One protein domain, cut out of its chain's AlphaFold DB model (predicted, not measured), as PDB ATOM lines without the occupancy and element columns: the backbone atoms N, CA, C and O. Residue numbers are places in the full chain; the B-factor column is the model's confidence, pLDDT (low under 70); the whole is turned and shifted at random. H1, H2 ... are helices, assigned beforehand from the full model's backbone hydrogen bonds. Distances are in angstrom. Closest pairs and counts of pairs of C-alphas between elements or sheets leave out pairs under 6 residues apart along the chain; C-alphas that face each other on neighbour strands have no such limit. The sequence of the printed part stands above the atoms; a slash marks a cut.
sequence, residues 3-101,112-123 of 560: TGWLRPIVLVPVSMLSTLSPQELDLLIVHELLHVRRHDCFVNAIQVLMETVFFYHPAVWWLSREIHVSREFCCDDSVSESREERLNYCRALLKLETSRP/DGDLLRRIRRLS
ATOM      1  N   THR A   3      50.611  43.480  59.882       55.31
ATOM      2  CA  THR A   3      50.732  44.002  58.510       55.31
ATOM      3  C   THR A   3      50.439  42.912  57.477       55.31
ATOM      4  O   THR A   3      50.802  41.752  57.672       55.31
ATOM      5  N   GLY A   4      49.776  43.285  56.376       55.38
ATOM      6  CA  GLY A   4      49.466  42.398  55.247       55.38
ATOM      7  C   GLY A   4      48.006  41.927  55.184       55.38
ATOM      8  O   GLY A   4      47.435  41.491  56.176       55.38
ATOM      9  N   TRP A   5      47.407  41.993  53.986       57.16
ATOM     10  CA  TRP A   5      46.007  41.600  53.727       57.16
ATOM     11  C   TRP A   5      45.872  40.090  53.460       57.16
ATOM     12  O   TRP A   5      45.045  39.417  54.061       57.16
ATOM     13  N   LEU A   6      46.701  39.530  52.573       55.84
ATOM     14  CA  LEU A   6      46.596  38.127  52.130       55.84
ATOM     15  C   LEU A   6      47.365  37.136  53.022       55.84
ATOM     16  O   LEU A   6      47.081  35.940  53.009       55.84
ATOM     17  N   ARG A   7      48.346  37.628  53.788       56.81
ATOM     18  CA  ARG A   7      49.100  36.878  54.801       56.81
ATOM     19  C   ARG A   7      49.385  37.815  55.977       56.81
ATOM     20  O   ARG A   7      50.342  38.580  55.885       56.81
ATOM     21  N   PRO A   8      48.551  37.813  57.027       64.19
ATOM     22  CA  PRO A   8      48.758  38.682  58.176       64.19
ATOM     23  C   PRO A   8      50.040  38.266  58.904       64.19
ATOM     24  O   PRO A   8      50.168  37.125  59.349       64.19
ATOM     25  N   ILE A   9      50.999  39.184  59.004       69.50
ATOM     26  CA  ILE A   9      52.242  39.007  59.757       69.50
ATOM     27  C   ILE A   9      52.154  39.895  60.995       69.50
ATOM     28  O   ILE A   9      52.040  41.119  60.884       69.50
ATOM     29  N   VAL A  10      52.203  39.277  62.175       71.81
ATOM     30  CA  VAL A  10      52.286  39.992  63.453       71.81
ATOM     31  C   VAL A  10      53.738  40.416  63.660       71.81
ATOM     32  O   VAL A  10      54.622  39.578  63.830       71.81
ATOM     33  N   LEU A  11      54.000  41.721  63.610       67.94
ATOM     34  CA  LEU A  11      55.317  42.289  63.884       67.94
ATOM     35  C   LEU A  11      55.436  42.578  65.380       67.94
ATOM     36  O   LEU A  11      54.738  43.448  65.912       67.94
ATOM     37  N   VAL A  12      56.349  41.859  66.033       69.44
ATOM     38  CA  VAL A  12      56.717  42.054  67.439       69.44
ATOM     39  C   VAL A  12      58.153  42.586  67.490       69.44
ATOM     40  O   VAL A  12      59.082  41.870  67.112       69.44
ATOM     41  N   PRO A  13      58.371  43.843  67.913       67.38
ATOM     42  CA  PRO A  13      59.708  44.386  68.113       67.38
ATOM     43  C   PRO A  13      60.507  43.568  69.130       67.38
ATOM     44  O   PRO A  13      59.996  43.213  70.189       67.38
ATOM     45  N   VAL A  14      61.791  43.334  68.844       66.69
ATOM     46  CA  VAL A  14      62.694  42.551  69.712       66.69
ATOM     47  C   VAL A  14      62.799  43.152  71.121       66.69
ATOM     48  O   VAL A  14      62.976  42.423  72.092       66.69
ATOM     49  N   SER A  15      62.612  44.467  71.259       66.50
ATOM     50  CA  SER A  15      62.562  45.152  72.553       66.50
ATOM     51  C   SER A  15      61.435  44.644  73.459       66.50
ATOM     52  O   SER A  15      61.663  44.496  74.658       66.50
ATOM     53  N   MET A  16      60.272  44.275  72.905       68.75
ATOM     54  CA  MET A  16      59.139  43.752  73.683       68.75
ATOM     55  C   MET A  16      59.461  42.412  74.354       68.75
ATOM     56  O   MET A  16      58.973  42.152  75.450       68.75
ATOM     57  N   LEU A  17      60.337  41.605  73.745       72.75
ATOM     58  CA  LEU A  17      60.800  40.328  74.302       72.75
ATOM     59  C   LEU A  17      61.696  40.510  75.538       72.75
ATOM     60  O   LEU A  17      61.864  39.576  76.315       72.75
ATOM     61  N   SER A  18      62.288  41.697  75.706       71.94
ATOM     62  CA  SER A  18      63.166  42.025  76.837       71.94
ATOM     63  C   SER A  18      62.470  42.811  77.954       71.94
ATOM     64  O   SER A  18      62.942  42.794  79.088       71.94
ATOM     65  N   THR A  19      61.360  43.492  77.652       76.12
ATOM     66  CA  THR A  19      60.652  44.382  78.590       76.12
ATOM     67  C   THR A  19      59.397  43.766  79.213       76.12
ATOM     68  O   THR A  19      58.981  44.206  80.286       76.12
ATOM     69  N   LEU A  20      58.772  42.782  78.558       81.94
ATOM     70  CA  LEU A  20      57.526  42.149  79.011       81.94
ATOM     71  C   LEU A  20      57.782  40.750  79.577       81.94
ATOM     72  O   LEU A  20      58.679  40.037  79.127       81.94
ATOM     73  N   SER A  21      56.980  40.342  80.562       84.50
ATOM     74  CA  SER A  21      56.973  38.946  81.011       84.50
ATOM     75  C   SER A  21      56.353  38.034  79.934       84.50
ATOM     76  O   SER A  21      55.570  38.513  79.113       84.50
ATOM     77  N   PRO A  22      56.638  36.717  79.932       81.69
ATOM     78  CA  PRO A  22      56.049  35.790  78.959       81.69
ATOM     79  C   PRO A  22      54.512  35.825  78.941       81.69
ATOM     80  O   PRO A  22      53.907  35.838  77.877       81.69
ATOM     81  N   GLN A  23      53.884  35.943  80.114       80.94
ATOM     82  CA  GLN A  23      52.426  36.036  80.251       80.94
ATOM     83  C   GLN A  23      51.868  37.371  79.727       80.94
ATOM     84  O   GLN A  23      50.802  37.408  79.123       80.94
ATOM     85  N   GLU A  24      52.587  38.479  79.935       82.44
ATOM     86  CA  GLU A  24      52.216  39.800  79.402       82.44
ATOM     87  C   GLU A  24      52.344  39.850  77.871       82.44
ATOM     88  O   GLU A  24      51.532  40.482  77.194       82.44
ATOM     89  N   LEU A  25      53.356  39.170  77.328       84.00
ATOM     90  CA  LEU A  25      53.587  39.062  75.893       84.00
ATOM     91  C   LEU A  25      52.504  38.222  75.205       84.00
ATOM     92  O   LEU A  25      52.014  38.627  74.152       84.00
ATOM     93  N   ASP A  26      52.096  37.103  75.808       84.00
ATOM     94  CA  ASP A  26      51.033  36.247  75.272       84.00
ATOM     95  C   ASP A  26      49.705  37.010  75.150       84.00
ATOM     96  O   ASP A  26      49.063  36.963  74.101       84.00
ATOM     97  N   LEU A  27      49.335  37.801  76.165       83.38
ATOM     98  CA  LEU A  27      48.131  38.644  76.132       83.38
ATOM     99  C   LEU A  27      48.178  39.681  74.998       83.38
ATOM    100  O   LEU A  27      47.178  39.923  74.320       83.38
ATOM    101  N   LEU A  28      49.352  40.266  74.746       82.81
ATOM    102  CA  LEU A  28      49.543  41.242  73.673       82.81
ATOM    103  C   LEU A  28      49.523  40.590  72.281       82.81
ATOM    104  O   LEU A  28      48.981  41.156  71.334       82.81
ATOM    105  N   ILE A  29      50.059  39.376  72.149       82.94
ATOM    106  CA  ILE A  29      49.976  38.602  70.903       82.94
ATOM    107  C   ILE A  29      48.526  38.190  70.627       82.94
ATOM    108  O   ILE A  29      48.072  38.302  69.489       82.94
ATOM    109  N   VAL A  30      47.774  37.770  71.649       84.12
ATOM    110  CA  VAL A  30      46.340  37.466  71.527       84.12
ATOM    111  C   VAL A  30      45.557  38.701  71.068       84.12
ATOM    112  O   VAL A  30      44.730  38.580  70.165       84.12
ATOM    113  N   HIS A  31      45.866  39.891  71.594       85.06
ATOM    114  CA  HIS A  31      45.273  41.158  71.141       85.06
ATOM    115  C   HIS A  31      45.489  41.406  69.638       85.06
ATOM    116  O   HIS A  31      44.549  41.685  68.893       85.06
ATOM    117  N   GLU A  32      46.716  41.225  69.153       83.06
ATOM    118  CA  GLU A  32      47.049  41.406  67.735       83.06
ATOM    119  C   GLU A  32      46.416  40.319  66.846       83.06
ATOM    120  O   GLU A  32      45.962  40.596  65.734       83.06
ATOM    121  N   LEU A  33      46.308  39.082  67.339       81.12
ATOM    122  CA  LEU A  33      45.609  37.998  66.642       81.12
ATOM    123  C   LEU A  33      44.095  38.229  66.565       81.12
ATOM    124  O   LEU A  33      43.464  37.821  65.586       81.12
ATOM    125  N   LEU A  34      43.501  38.912  67.544       81.50
ATOM    126  CA  LEU A  34      42.088  39.283  67.511       81.50
ATOM    127  C   LEU A  34      41.794  40.313  66.416       81.50
ATOM    128  O   LEU A  34      40.793  40.156  65.713       81.50
ATOM    129  N   HIS A  35      42.695  41.270  66.176       80.19
ATOM    130  CA  HIS A  35      42.600  42.170  65.019       80.19
ATOM    131  C   HIS A  35      42.625  41.405  63.685       80.19
ATOM    132  O   HIS A  35      41.866  41.718  62.763       80.19
ATOM    133  N   VAL A  36      43.455  40.357  63.578       81.38
ATOM    134  CA  VAL A  36      43.488  39.477  62.393       81.38
ATOM    135  C   VAL A  36      42.174  38.714  62.238       81.38
ATOM    136  O   VAL A  36      41.583  38.711  61.158       81.38
ATOM    137  N   ARG A  37      41.700  38.081  63.317       81.12
ATOM    138  CA  ARG A  37      40.475  37.268  63.332       81.12
ATOM    139  C   ARG A  37      39.226  38.088  63.005       81.12
ATOM    140  O   ARG A  37      38.302  37.552  62.404       81.12
ATOM    141  N   ARG A  38      39.184  39.366  63.392       76.62
ATOM    142  CA  ARG A  38      38.059  40.281  63.132       76.62
ATOM    143  C   ARG A  38      38.137  41.006  61.790       76.62
ATOM    144  O   ARG A  38      37.229  41.762  61.462       76.62
ATOM    145  N   HIS A  39      39.173  40.737  60.994       79.94
ATOM    146  CA  HIS A  39      39.406  41.387  59.703       79.94
ATOM    147  C   HIS A  39      39.515  42.916  59.804       79.94
ATOM    148  O   HIS A  39      39.148  43.644  58.881       79.94
ATOM    149  N   ASP A  40      40.091  43.415  60.894       80.31
ATOM    150  CA  ASP A  40      40.188  44.850  61.167       80.31
ATOM    151  C   ASP A  40      41.008  45.605  60.110       80.31
ATOM    152  O   ASP A  40      40.744  46.772  59.822       80.31
ATOM    153  N   CYS A  41      41.948  44.916  59.454       78.25
ATOM    154  CA  CYS A  41      42.694  45.446  58.311       78.25
ATOM    155  C   CYS A  41      41.786  45.794  57.114       78.25
ATOM    156  O   CYS A  41      42.051  46.764  56.408       78.25
ATOM    157  N   PHE A  42      40.714  45.027  56.887       77.88
ATOM    158  CA  PHE A  42      39.751  45.281  55.812       77.88
ATOM    159  C   PHE A  42      38.853  46.478  56.138       77.88
ATOM    160  O   PHE A  42      38.651  47.350  55.296       77.88
ATOM    161  N   VAL A  43      38.381  46.567  57.386       80.12
ATOM    162  CA  VAL A  43      37.611  47.724  57.870       80.12
ATOM    163  C   VAL A  43      38.449  49.001  57.766       80.12
ATOM    164  O   VAL A  43      37.968  50.006  57.250       80.12
ATOM    165  N   ASN A  44      39.730  48.936  58.140       82.44
ATOM    166  CA  ASN A  44      40.662  50.055  58.005       82.44
ATOM    167  C   ASN A  44      40.852  50.492  56.541       82.44
ATOM    168  O   ASN A  44      40.936  51.682  56.261       82.44
ATOM    169  N   ALA A  45      40.881  49.551  55.590       80.06
ATOM    170  CA  ALA A  45      40.976  49.875  54.165       80.06
ATOM    171  C   ALA A  45      39.729  50.618  53.649       80.06
ATOM    172  O   ALA A  45      39.856  51.569  52.879       80.06
ATOM    173  N   ILE A  46      38.532  50.230  54.108       79.88
ATOM    174  CA  ILE A  46      37.284  50.941  53.788       79.88
ATOM    175  C   ILE A  46      37.281  52.338  54.416       79.88
ATOM    176  O   ILE A  46      36.896  53.292  53.746       79.88
ATOM    177  N   GLN A  47      37.735  52.478  55.666       83.94
ATOM    178  CA  GLN A  47      37.847  53.785  56.323       83.94
ATOM    179  C   GLN A  47      38.770  54.726  55.547       83.94
ATOM    180  O   GLN A  47      38.353  55.830  55.220       83.94
ATOM    181  N   VAL A  48      39.965  54.265  55.165       83.00
ATOM    182  CA  VAL A  48      40.917  55.063  54.371       83.00
ATOM    183  C   VAL A  48      40.325  55.445  53.013       83.00
ATOM    184  O   VAL A  48      40.501  56.574  52.562       83.00
ATOM    185  N   LEU A  49      39.579  54.546  52.364       83.75
ATOM    186  CA  LEU A  49      38.878  54.862  51.119       83.75
ATOM    187  C   LEU A  49      37.812  55.952  51.330       83.75
ATOM    188  O   LEU A  49      37.743  56.891  50.542       83.75
ATOM    189  N   MET A  50      37.009  55.853  52.393       81.19
ATOM    190  CA  MET A  50      35.987  56.852  52.727       81.19
ATOM    191  C   MET A  50      36.604  58.203  53.101       81.19
ATOM    192  O   MET A  50      36.128  59.229  52.626       81.19
ATOM    193  N   GLU A  51      37.683  58.222  53.883       88.88
ATOM    194  CA  GLU A  51      38.447  59.438  54.193       88.88
ATOM    195  C   GLU A  51      39.054  60.063  52.935       88.88
ATOM    196  O   GLU A  51      39.060  61.280  52.802       88.88
ATOM    197  N   THR A  52      39.517  59.246  51.985       84.62
ATOM    198  CA  THR A  52      40.081  59.736  50.719       84.62
ATOM    199  C   THR A  52      39.002  60.359  49.831       84.62
ATOM    200  O   THR A  52      39.214  61.421  49.252       84.62
ATOM    201  N   VAL A  53      37.831  59.723  49.728       83.00
ATOM    202  CA  VAL A  53      36.717  60.207  48.894       83.00
ATOM    203  C   VAL A  53      36.031  61.424  49.520       83.00
ATOM    204  O   VAL A  53      35.678  62.363  48.812       83.00
ATOM    205  N   PHE A  54      35.875  61.438  50.845       82.75
ATOM    206  CA  PHE A  54      35.149  62.470  51.590       82.75
ATOM    207  C   PHE A  54      36.064  63.320  52.482       82.75
ATOM    208  O   PHE A  54      35.646  63.776  53.547       82.75
ATOM    209  N   PHE A  55      37.301  63.570  52.045       86.50
ATOM    210  CA  PHE A  55      38.318  64.280  52.834       86.50
ATOM    211  C   PHE A  55      37.866  65.670  53.322       86.50
ATOM    212  O   PHE A  55      38.347  66.159  54.342       86.50
ATOM    213  N   TYR A  56      36.917  66.299  52.622       78.19
ATOM    214  CA  TYR A  56      36.367  67.618  52.938       78.19
ATOM    215  C   TYR A  56      35.222  67.597  53.969       78.19
ATOM    216  O   TYR A  56      34.799  68.659  54.421       78.19
ATOM    217  N   HIS A  57      34.692  66.427  54.349       78.81
ATOM    218  CA  HIS A  57      33.520  66.337  55.221       78.81
ATOM    219  C   HIS A  57      33.912  66.075  56.692       78.81
ATOM    220  O   HIS A  57      34.342  64.967  57.028       78.81
ATOM    221  N   PRO A  58      33.693  67.021  57.628       76.50
ATOM    222  CA  PRO A  58      34.143  66.892  59.021       76.50
ATOM    223  C   PRO A  58      33.518  65.700  59.767       76.50
ATOM    224  O   PRO A  58      34.168  65.093  60.618       76.50
ATOM    225  N   ALA A  59      32.288  65.298  59.421       82.88
ATOM    226  CA  ALA A  59      31.657  64.131  60.047       82.88
ATOM    227  C   ALA A  59      32.339  62.794  59.699       82.88
ATOM    228  O   ALA A  59      32.239  61.855  60.483       82.88
ATOM    229  N   VAL A  60      33.043  62.698  58.562       83.56
ATOM    230  CA  VAL A  60      33.758  61.468  58.177       83.56
ATOM    231  C   VAL A  60      34.994  61.284  59.050       83.56
ATOM    232  O   VAL A  60      35.218  60.191  59.564       83.56
ATOM    233  N   TRP A  61      35.719  62.371  59.326       84.38
ATOM    234  CA  TRP A  61      36.825  62.376  60.284       84.38
ATOM    235  C   TRP A  61      36.367  62.009  61.701       84.38
ATOM    236  O   TRP A  61      37.011  61.205  62.374       84.38
ATOM    237  N   TRP A  62      35.225  62.550  62.147       85.75
ATOM    238  CA  TRP A  62      34.644  62.205  63.449       85.75
ATOM    239  C   TRP A  62      34.237  60.726  63.530       85.75
ATOM    240  O   TRP A  62      34.619  60.032  64.471       85.75
ATOM    241  N   LEU A  63      33.522  60.223  62.520       81.44
ATOM    242  CA  LEU A  63      33.075  58.832  62.470       81.44
ATOM    243  C   LEU A  63      34.255  57.856  62.393       81.44
ATOM    244  O   LEU A  63      34.248  56.830  63.068       81.44
ATOM    245  N   SER A  64      35.286  58.181  61.610       84.56
ATOM    246  CA  SER A  64      36.485  57.348  61.511       84.56
ATOM    247  C   SER A  64      37.209  57.233  62.853       84.56
ATOM    248  O   SER A  64      37.592  56.133  63.265       84.56
ATOM    249  N   ARG A  65      37.296  58.345  63.597       81.00
ATOM    250  CA  ARG A  65      37.839  58.359  64.959       81.00
ATOM    251  C   ARG A  65      37.017  57.487  65.913       81.00
ATOM    252  O   ARG A  65      37.601  56.722  66.675       81.00
ATOM    253  N   GLU A  66      35.689  57.548  65.852       82.62
ATOM    254  CA  GLU A  66      34.820  56.749  66.729       82.62
ATOM    255  C   GLU A  66      34.900  55.243  66.421       82.62
ATOM    256  O   GLU A  66      34.942  54.413  67.334       82.62
ATOM    257  N   ILE A  67      35.001  54.877  65.138       80.75
ATOM    258  CA  ILE A  67      35.216  53.488  64.706       80.75
ATOM    259  C   ILE A  67      36.580  52.984  65.194       80.75
ATOM    260  O   ILE A  67      36.672  51.858  65.687       80.75
ATOM    261  N   HIS A  68      37.631  53.809  65.106       81.38
ATOM    262  CA  HIS A  68      38.960  53.460  65.606       81.38
ATOM    263  C   HIS A  68      38.940  53.173  67.116       81.38
ATOM    264  O   HIS A  68      39.427  52.133  67.554       81.38
ATOM    265  N   VAL A  69      38.324  54.055  67.908       79.62
ATOM    266  CA  VAL A  69      38.207  53.888  69.368       79.62
ATOM    267  C   VAL A  69      37.388  52.643  69.722       79.62
ATOM    268  O   VAL A  69      37.809  51.838  70.553       79.62
ATOM    269  N   SER A  70      36.253  52.439  69.049       81.19
ATOM    270  CA  SER A  70      35.385  51.276  69.269       81.19
ATOM    271  C   SER A  70      36.090  49.953  68.948       81.19
ATOM    272  O   SER A  70      35.879  48.954  69.635       81.19
ATOM    273  N   ARG A  71      36.961  49.936  67.934       81.44
ATOM    274  CA  ARG A  71      37.737  48.755  67.536       81.44
ATOM    275  C   ARG A  71      38.722  48.320  68.618       81.44
ATOM    276  O   ARG A  71      38.713  47.155  69.009       81.44
ATOM    277  N   GLU A  72      39.522  49.255  69.124       82.12
ATOM    278  CA  GLU A  72      40.475  48.995  70.212       82.12
ATOM    279  C   GLU A  72      39.756  48.488  71.469       82.12
ATOM    280  O   GLU A  72      40.190  47.521  72.091       82.12
ATOM    281  N   PHE A  73      38.602  49.077  71.787       81.62
ATOM    282  CA  PHE A  73      37.764  48.678  72.916       81.62
ATOM    283  C   PHE A  73      37.246  47.250  72.813       81.62
ATOM    284  O   PHE A  73      37.381  46.487  73.767       81.62
ATOM    285  N   CYS A  74      36.692  46.856  71.668       81.25
ATOM    286  CA  CYS A  74      36.211  45.490  71.534       81.25
ATOM    287  C   CYS A  74      37.347  44.451  71.523       81.25
ATOM    288  O   CYS A  74      37.109  43.303  71.902       81.25
ATOM    289  N   CYS A  75      38.551  44.814  71.070       79.06
ATOM    290  CA  CYS A  75      39.717  43.936  71.155       79.06
ATOM    291  C   CYS A  75      40.220  43.809  72.597       79.06
ATOM    292  O   CYS A  75      40.459  42.692  73.042       79.06
ATOM    293  N   ASP A  76      40.300  44.906  73.354       82.06
ATOM    294  CA  ASP A  76      40.659  44.891  74.780       82.06
ATOM    295  C   ASP A  76      39.710  44.015  75.615       82.06
ATOM    296  O   ASP A  76      40.158  43.202  76.431       82.06
ATOM    297  N   ASP A  77      38.402  44.123  75.359       80.44
ATOM    298  CA  ASP A  77      37.378  43.332  76.051       80.44
ATOM    299  C   ASP A  77      37.498  41.829  75.735       80.44
ATOM    300  O   ASP A  77      37.195  40.986  76.575       80.44
ATOM    301  N   SER A  78      37.973  41.485  74.533       79.44
ATOM    302  CA  SER A  78      38.092  40.094  74.068       79.44
ATOM    303  C   SER A  78      39.383  39.398  74.521       79.44
ATOM    304  O   SER A  78      39.473  38.179  74.425       79.44
ATOM    305  N   VAL A  79      40.394  40.149  74.972       79.56
ATOM    306  CA  VAL A  79      41.680  39.606  75.462       79.56
ATOM    307  C   VAL A  79      41.585  39.149  76.918       79.56
ATOM    308  O   VAL A  79      42.420  38.374  77.374       79.56
ATOM    309  N   SER A  80      40.608  39.659  77.670       69.81
ATOM    310  CA  SER A  80      40.688  39.706  79.127       69.81
ATOM    311  C   SER A  80      39.397  39.225  79.809       69.81
ATOM    312  O   SER A  80      38.509  39.998  80.186       69.81
ATOM    313  N   GLU A  81      39.300  37.903  79.968       70.00
ATOM    314  CA  GLU A  81      38.127  37.223  80.535       70.00
ATOM    315  C   GLU A  81      38.107  37.290  82.071       70.00
ATOM    316  O   GLU A  81      37.044  37.439  82.676       70.00
ATOM    317  N   SER A  82      39.280  37.248  82.714       75.50
ATOM    318  CA  SER A  82      39.419  37.391  84.165       75.50
ATOM    319  C   SER A  82      39.952  38.768  84.586       75.50
ATOM    320  O   SER A  82      40.713  39.433  83.878       75.50
ATOM    321  N   ARG A  83      39.601  39.203  85.805       74.56
ATOM    322  CA  ARG A  83      40.099  40.465  86.385       74.56
ATOM    323  C   ARG A  83      41.625  40.488  86.527       74.56
ATOM    324  O   ARG A  83      42.239  41.548  86.432       74.56
ATOM    325  N   GLU A  84      42.237  39.332  86.755       76.56
ATOM    326  CA  GLU A  84      43.689  39.203  86.872       76.56
ATOM    327  C   GLU A  84      44.387  39.394  85.515       76.56
ATOM    328  O   GLU A  84      45.354  40.153  85.423       76.56
ATOM    329  N   GLU A  85      43.843  38.817  84.439       78.94
ATOM    330  CA  GLU A  85      44.334  39.021  83.067       78.94
ATOM    331  C   GLU A  85      44.160  40.469  82.601       78.94
ATOM    332  O   GLU A  85      45.083  41.021  82.005       78.94
ATOM    333  N   ARG A  86      43.042  41.130  82.948       81.06
ATOM    334  CA  ARG A  86      42.828  42.571  82.685       81.06
ATOM    335  C   ARG A  86      43.936  43.428  83.284       81.06
ATOM    336  O   ARG A  86      44.494  44.295  82.615       81.06
ATOM    337  N   LEU A  87      44.278  43.179  84.548       80.81
ATOM    338  CA  LEU A  87      45.313  43.939  85.249       80.81
ATOM    339  C   LEU A  87      46.716  43.648  84.702       80.81
ATOM    340  O   LEU A  87      47.522  44.572  84.581       80.81
ATOM    341  N   ASN A  88      47.005  42.397  84.338       82.69
ATOM    342  CA  ASN A  88      48.272  42.029  83.707       82.69
ATOM    343  C   ASN A  88      48.408  42.640  82.303       82.69
ATOM    344  O   ASN A  88      49.471  43.158  81.961       82.69
ATOM    345  N   TYR A  89      47.322  42.699  81.537       83.75
ATOM    346  CA  TYR A  89      47.275  43.370  80.241       83.75
ATOM    347  C   TYR A  89      47.457  44.896  80.361       83.75
ATOM    348  O   TYR A  89      48.286  45.477  79.660       83.75
ATOM    349  N   CYS A  90      46.801  45.553  81.325       83.50
ATOM    350  CA  CYS A  90      47.026  46.976  81.622       83.50
ATOM    351  C   CYS A  90      48.490  47.280  81.979       83.50
ATOM    352  O   CYS A  90      49.039  48.293  81.543       83.50
ATOM    353  N   ARG A  91      49.145  46.403  82.755       83.06
ATOM    354  CA  ARG A  91      50.582  46.527  83.060       83.06
ATOM    355  C   ARG A  91      51.441  46.370  81.808       83.06
ATOM    356  O   ARG A  91      52.393  47.132  81.651       83.06
ATOM    357  N   ALA A  92      51.102  45.434  80.922       83.12
ATOM    358  CA  ALA A  92      51.799  45.246  79.653       83.12
ATOM    359  C   ALA A  92      51.715  46.509  78.775       83.12
ATOM    360  O   ALA A  92      52.743  46.997  78.305       83.12
ATOM    361  N   LEU A  93      50.521  47.100  78.639       83.44
ATOM    362  CA  LEU A  93      50.304  48.357  77.910       83.44
ATOM    363  C   LEU A  93      51.085  49.536  78.520       83.44
ATOM    364  O   LEU A  93      51.732  50.290  77.795       83.44
ATOM    365  N   LEU A  94      51.095  49.669  79.851       81.75
ATOM    366  CA  LEU A  94      51.845  50.718  80.558       81.75
ATOM    367  C   LEU A  94      53.364  50.583  80.388       81.75
ATOM    368  O   LEU A  94      54.056  51.580  80.170       81.75
ATOM    369  N   LYS A  95      53.900  49.360  80.454       81.19
ATOM    370  CA  LYS A  95      55.328  49.092  80.207       81.19
ATOM    371  C   LYS A  95      55.719  49.415  78.767       81.19
ATOM    372  O   LYS A  95      56.813  49.918  78.520       81.19
ATOM    373  N   LEU A  96      54.820  49.153  77.823       76.56
ATOM    374  CA  LEU A  96      55.030  49.425  76.406       76.56
ATOM    375  C   LEU A  96      55.047  50.926  76.110       76.56
ATOM    376  O   LEU A  96      55.905  51.370  75.352       76.56
ATOM    377  N   GLU A  97      54.161  51.704  76.738       75.69
ATOM    378  CA  GLU A  97      54.136  53.161  76.567       75.69
ATOM    379  C   GLU A  97      55.329  53.841  77.238       75.69
ATOM    380  O   GLU A  97      55.986  54.679  76.633       75.69
ATOM    381  N   THR A  98      55.685  53.424  78.454       73.56
ATOM    382  CA  THR A  98      56.859  53.966  79.165       73.56
ATOM    383  C   THR A  98      58.189  53.610  78.491       73.56
ATOM    384  O   THR A  98      59.179  54.310  78.682       73.56
ATOM    385  N   SER A  99      58.211  52.558  77.666       68.31
ATOM    386  CA  SER A  99      59.372  52.163  76.854       68.31
ATOM    387  C   SER A  99      59.420  52.838  75.475       68.31
ATOM    388  O   SER A  99      60.359  52.591  74.712       68.31
ATOM    389  N   ARG A 100      58.432  53.673  75.110       67.69
ATOM    390  CA  ARG A 100      58.470  54.443  73.858       67.69
ATOM    391  C   ARG A 100      59.388  55.663  74.009       67.69
ATOM    392  O   ARG A 100      59.333  56.350  75.025       67.69
ATOM    393  N   PRO A 101      60.212  55.983  72.994       59.19
ATOM    394  CA  PRO A 101      60.945  57.244  72.983       59.19
ATOM    395  C   PRO A 101      59.951  58.420  72.954       59.19
ATOM    396  O   PRO A 101      58.921  58.313  72.277       59.19
ATOM    397  N   ASP A 112      47.658  60.429  74.280       49.56
ATOM    398  CA  ASP A 112      47.574  60.150  75.730       49.56
ATOM    399  C   ASP A 112      46.134  59.902  76.203       49.56
ATOM    400  O   ASP A 112      45.889  59.116  77.123       49.56
ATOM    401  N   GLY A 113      45.159  60.535  75.543       59.91
ATOM    402  CA  GLY A 113      43.742  60.377  75.859       59.91
ATOM    403  C   GLY A 113      43.223  58.956  75.627       59.91
ATOM    404  O   GLY A 113      42.449  58.459  76.443       59.91
ATOM    405  N   ASP A 114      43.666  58.278  74.566       67.75
ATOM    406  CA  ASP A 114      43.123  56.973  74.171       67.75
ATOM    407  C   ASP A 114      43.666  55.839  75.052       67.75
ATOM    408  O   ASP A 114      42.897  54.986  75.502       67.75
ATOM    409  N   LEU A 115      44.961  55.857  75.394       74.06
ATOM    410  CA  LEU A 115      45.555  54.861  76.293       74.06
ATOM    411  C   LEU A 115      45.021  55.000  77.727       74.06
ATOM    412  O   LEU A 115      44.625  54.006  78.338       74.06
ATOM    413  N   LEU A 116      44.948  56.228  78.256       73.44
ATOM    414  CA  LEU A 116      44.375  56.478  79.583       73.44
ATOM    415  C   LEU A 116      42.904  56.061  79.653       73.44
ATOM    416  O   LEU A 116      42.463  55.544  80.679       73.44
ATOM    417  N   ARG A 117      42.142  56.246  78.568       74.50
ATOM    418  CA  ARG A 117      40.737  55.828  78.478       74.50
ATOM    419  C   ARG A 117      40.595  54.307  78.475       74.50
ATOM    420  O   ARG A 117      39.735  53.799  79.191       74.50
ATOM    421  N   ARG A 118      41.469  53.588  77.761       81.12
ATOM    422  CA  ARG A 118      41.540  52.114  77.765       81.12
ATOM    423  C   ARG A 118      41.900  51.561  79.146       81.12
ATOM    424  O   ARG A 118      41.162  50.741  79.683       81.12
ATOM    425  N   ILE A 119      42.957  52.081  79.779       80.31
ATOM    426  CA  ILE A 119      43.399  51.650  81.120       80.31
ATOM    427  C   ILE A 119      42.335  51.961  82.177       80.31
ATOM    428  O   ILE A 119      42.037  51.121  83.023       80.31
ATOM    429  N   ARG A 120      41.720  53.150  82.124       77.88
ATOM    430  CA  ARG A 120      40.641  53.535  83.043       77.88
ATOM    431  C   ARG A 120      39.429  52.616  82.893       77.88
ATOM    432  O   ARG A 120      38.863  52.215  83.904       77.88
ATOM    433  N   ARG A 121      39.057  52.261  81.659       78.81
ATOM    434  CA  ARG A 121      37.945  51.344  81.370       78.81
ATOM    435  C   ARG A 121      38.224  49.933  81.895       78.81
ATOM    436  O   ARG A 121      37.394  49.391  82.615       78.81
ATOM    437  N   LEU A 122      39.410  49.393  81.616       78.56
ATOM    438  CA  LEU A 122      39.834  48.058  82.054       78.56
ATOM    439  C   LEU A 122      40.082  47.955  83.570       78.56
ATOM    440  O   LEU A 122      39.962  46.873  84.137       78.56
ATOM    441  N   SER A 123      40.434  49.060  84.239       72.56
ATOM    442  CA  SER A 123      40.742  49.083  85.679       72.56
ATOM    443  C   SER A 123      39.538  49.368  86.583       72.56
ATOM    444  O   SER A 123      39.621  49.072  87.777       72.56
TER     445      SER A 123
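This is residues 3 to 101 and 112 to 123 of the 560 residues of the protein "Protein containing Peptidase M56, BlaR1 domain protein" of Rhodopirellula baltica SH28 (UniProt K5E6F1). A helical hairpin, H3 and H4, sticks out at its tip, residues 53 to 59; H2 and H6 pack on the other end of H4, and H5 packs on both, crossing H2. The 111 printed residues, all helix in class, include six named helices, H1 to H6. The whole is only just compact, close to loose, with radius of gyration of the C-alphas 15.5 A and spans 44 by 33 by 31 A.

H1, residues 16 to 19, is close to but not clearly touching H2, residues 22 to 37. H2 touches H5, residues 83 to 98, about perpendicular at 89 degrees; the closest C-alphas, Glu 24 and Ala 92, are 5.5 A apart. H3, residues 40 to 53, and H4, residues 58 to 79, form a hairpin at 6 degrees. Every O i to N i+4 pair is within hydrogen-bond range in H2 to H5.

H4 spans 32.7 A from C-alpha 58 (34.143, 66.892, 59.021). H6, residues 112 to 123, ends at (40.742, 49.083, 85.679).

Residues 102 to 111 are not printed; C-alphas 101 and 112 are 14.0 A apart.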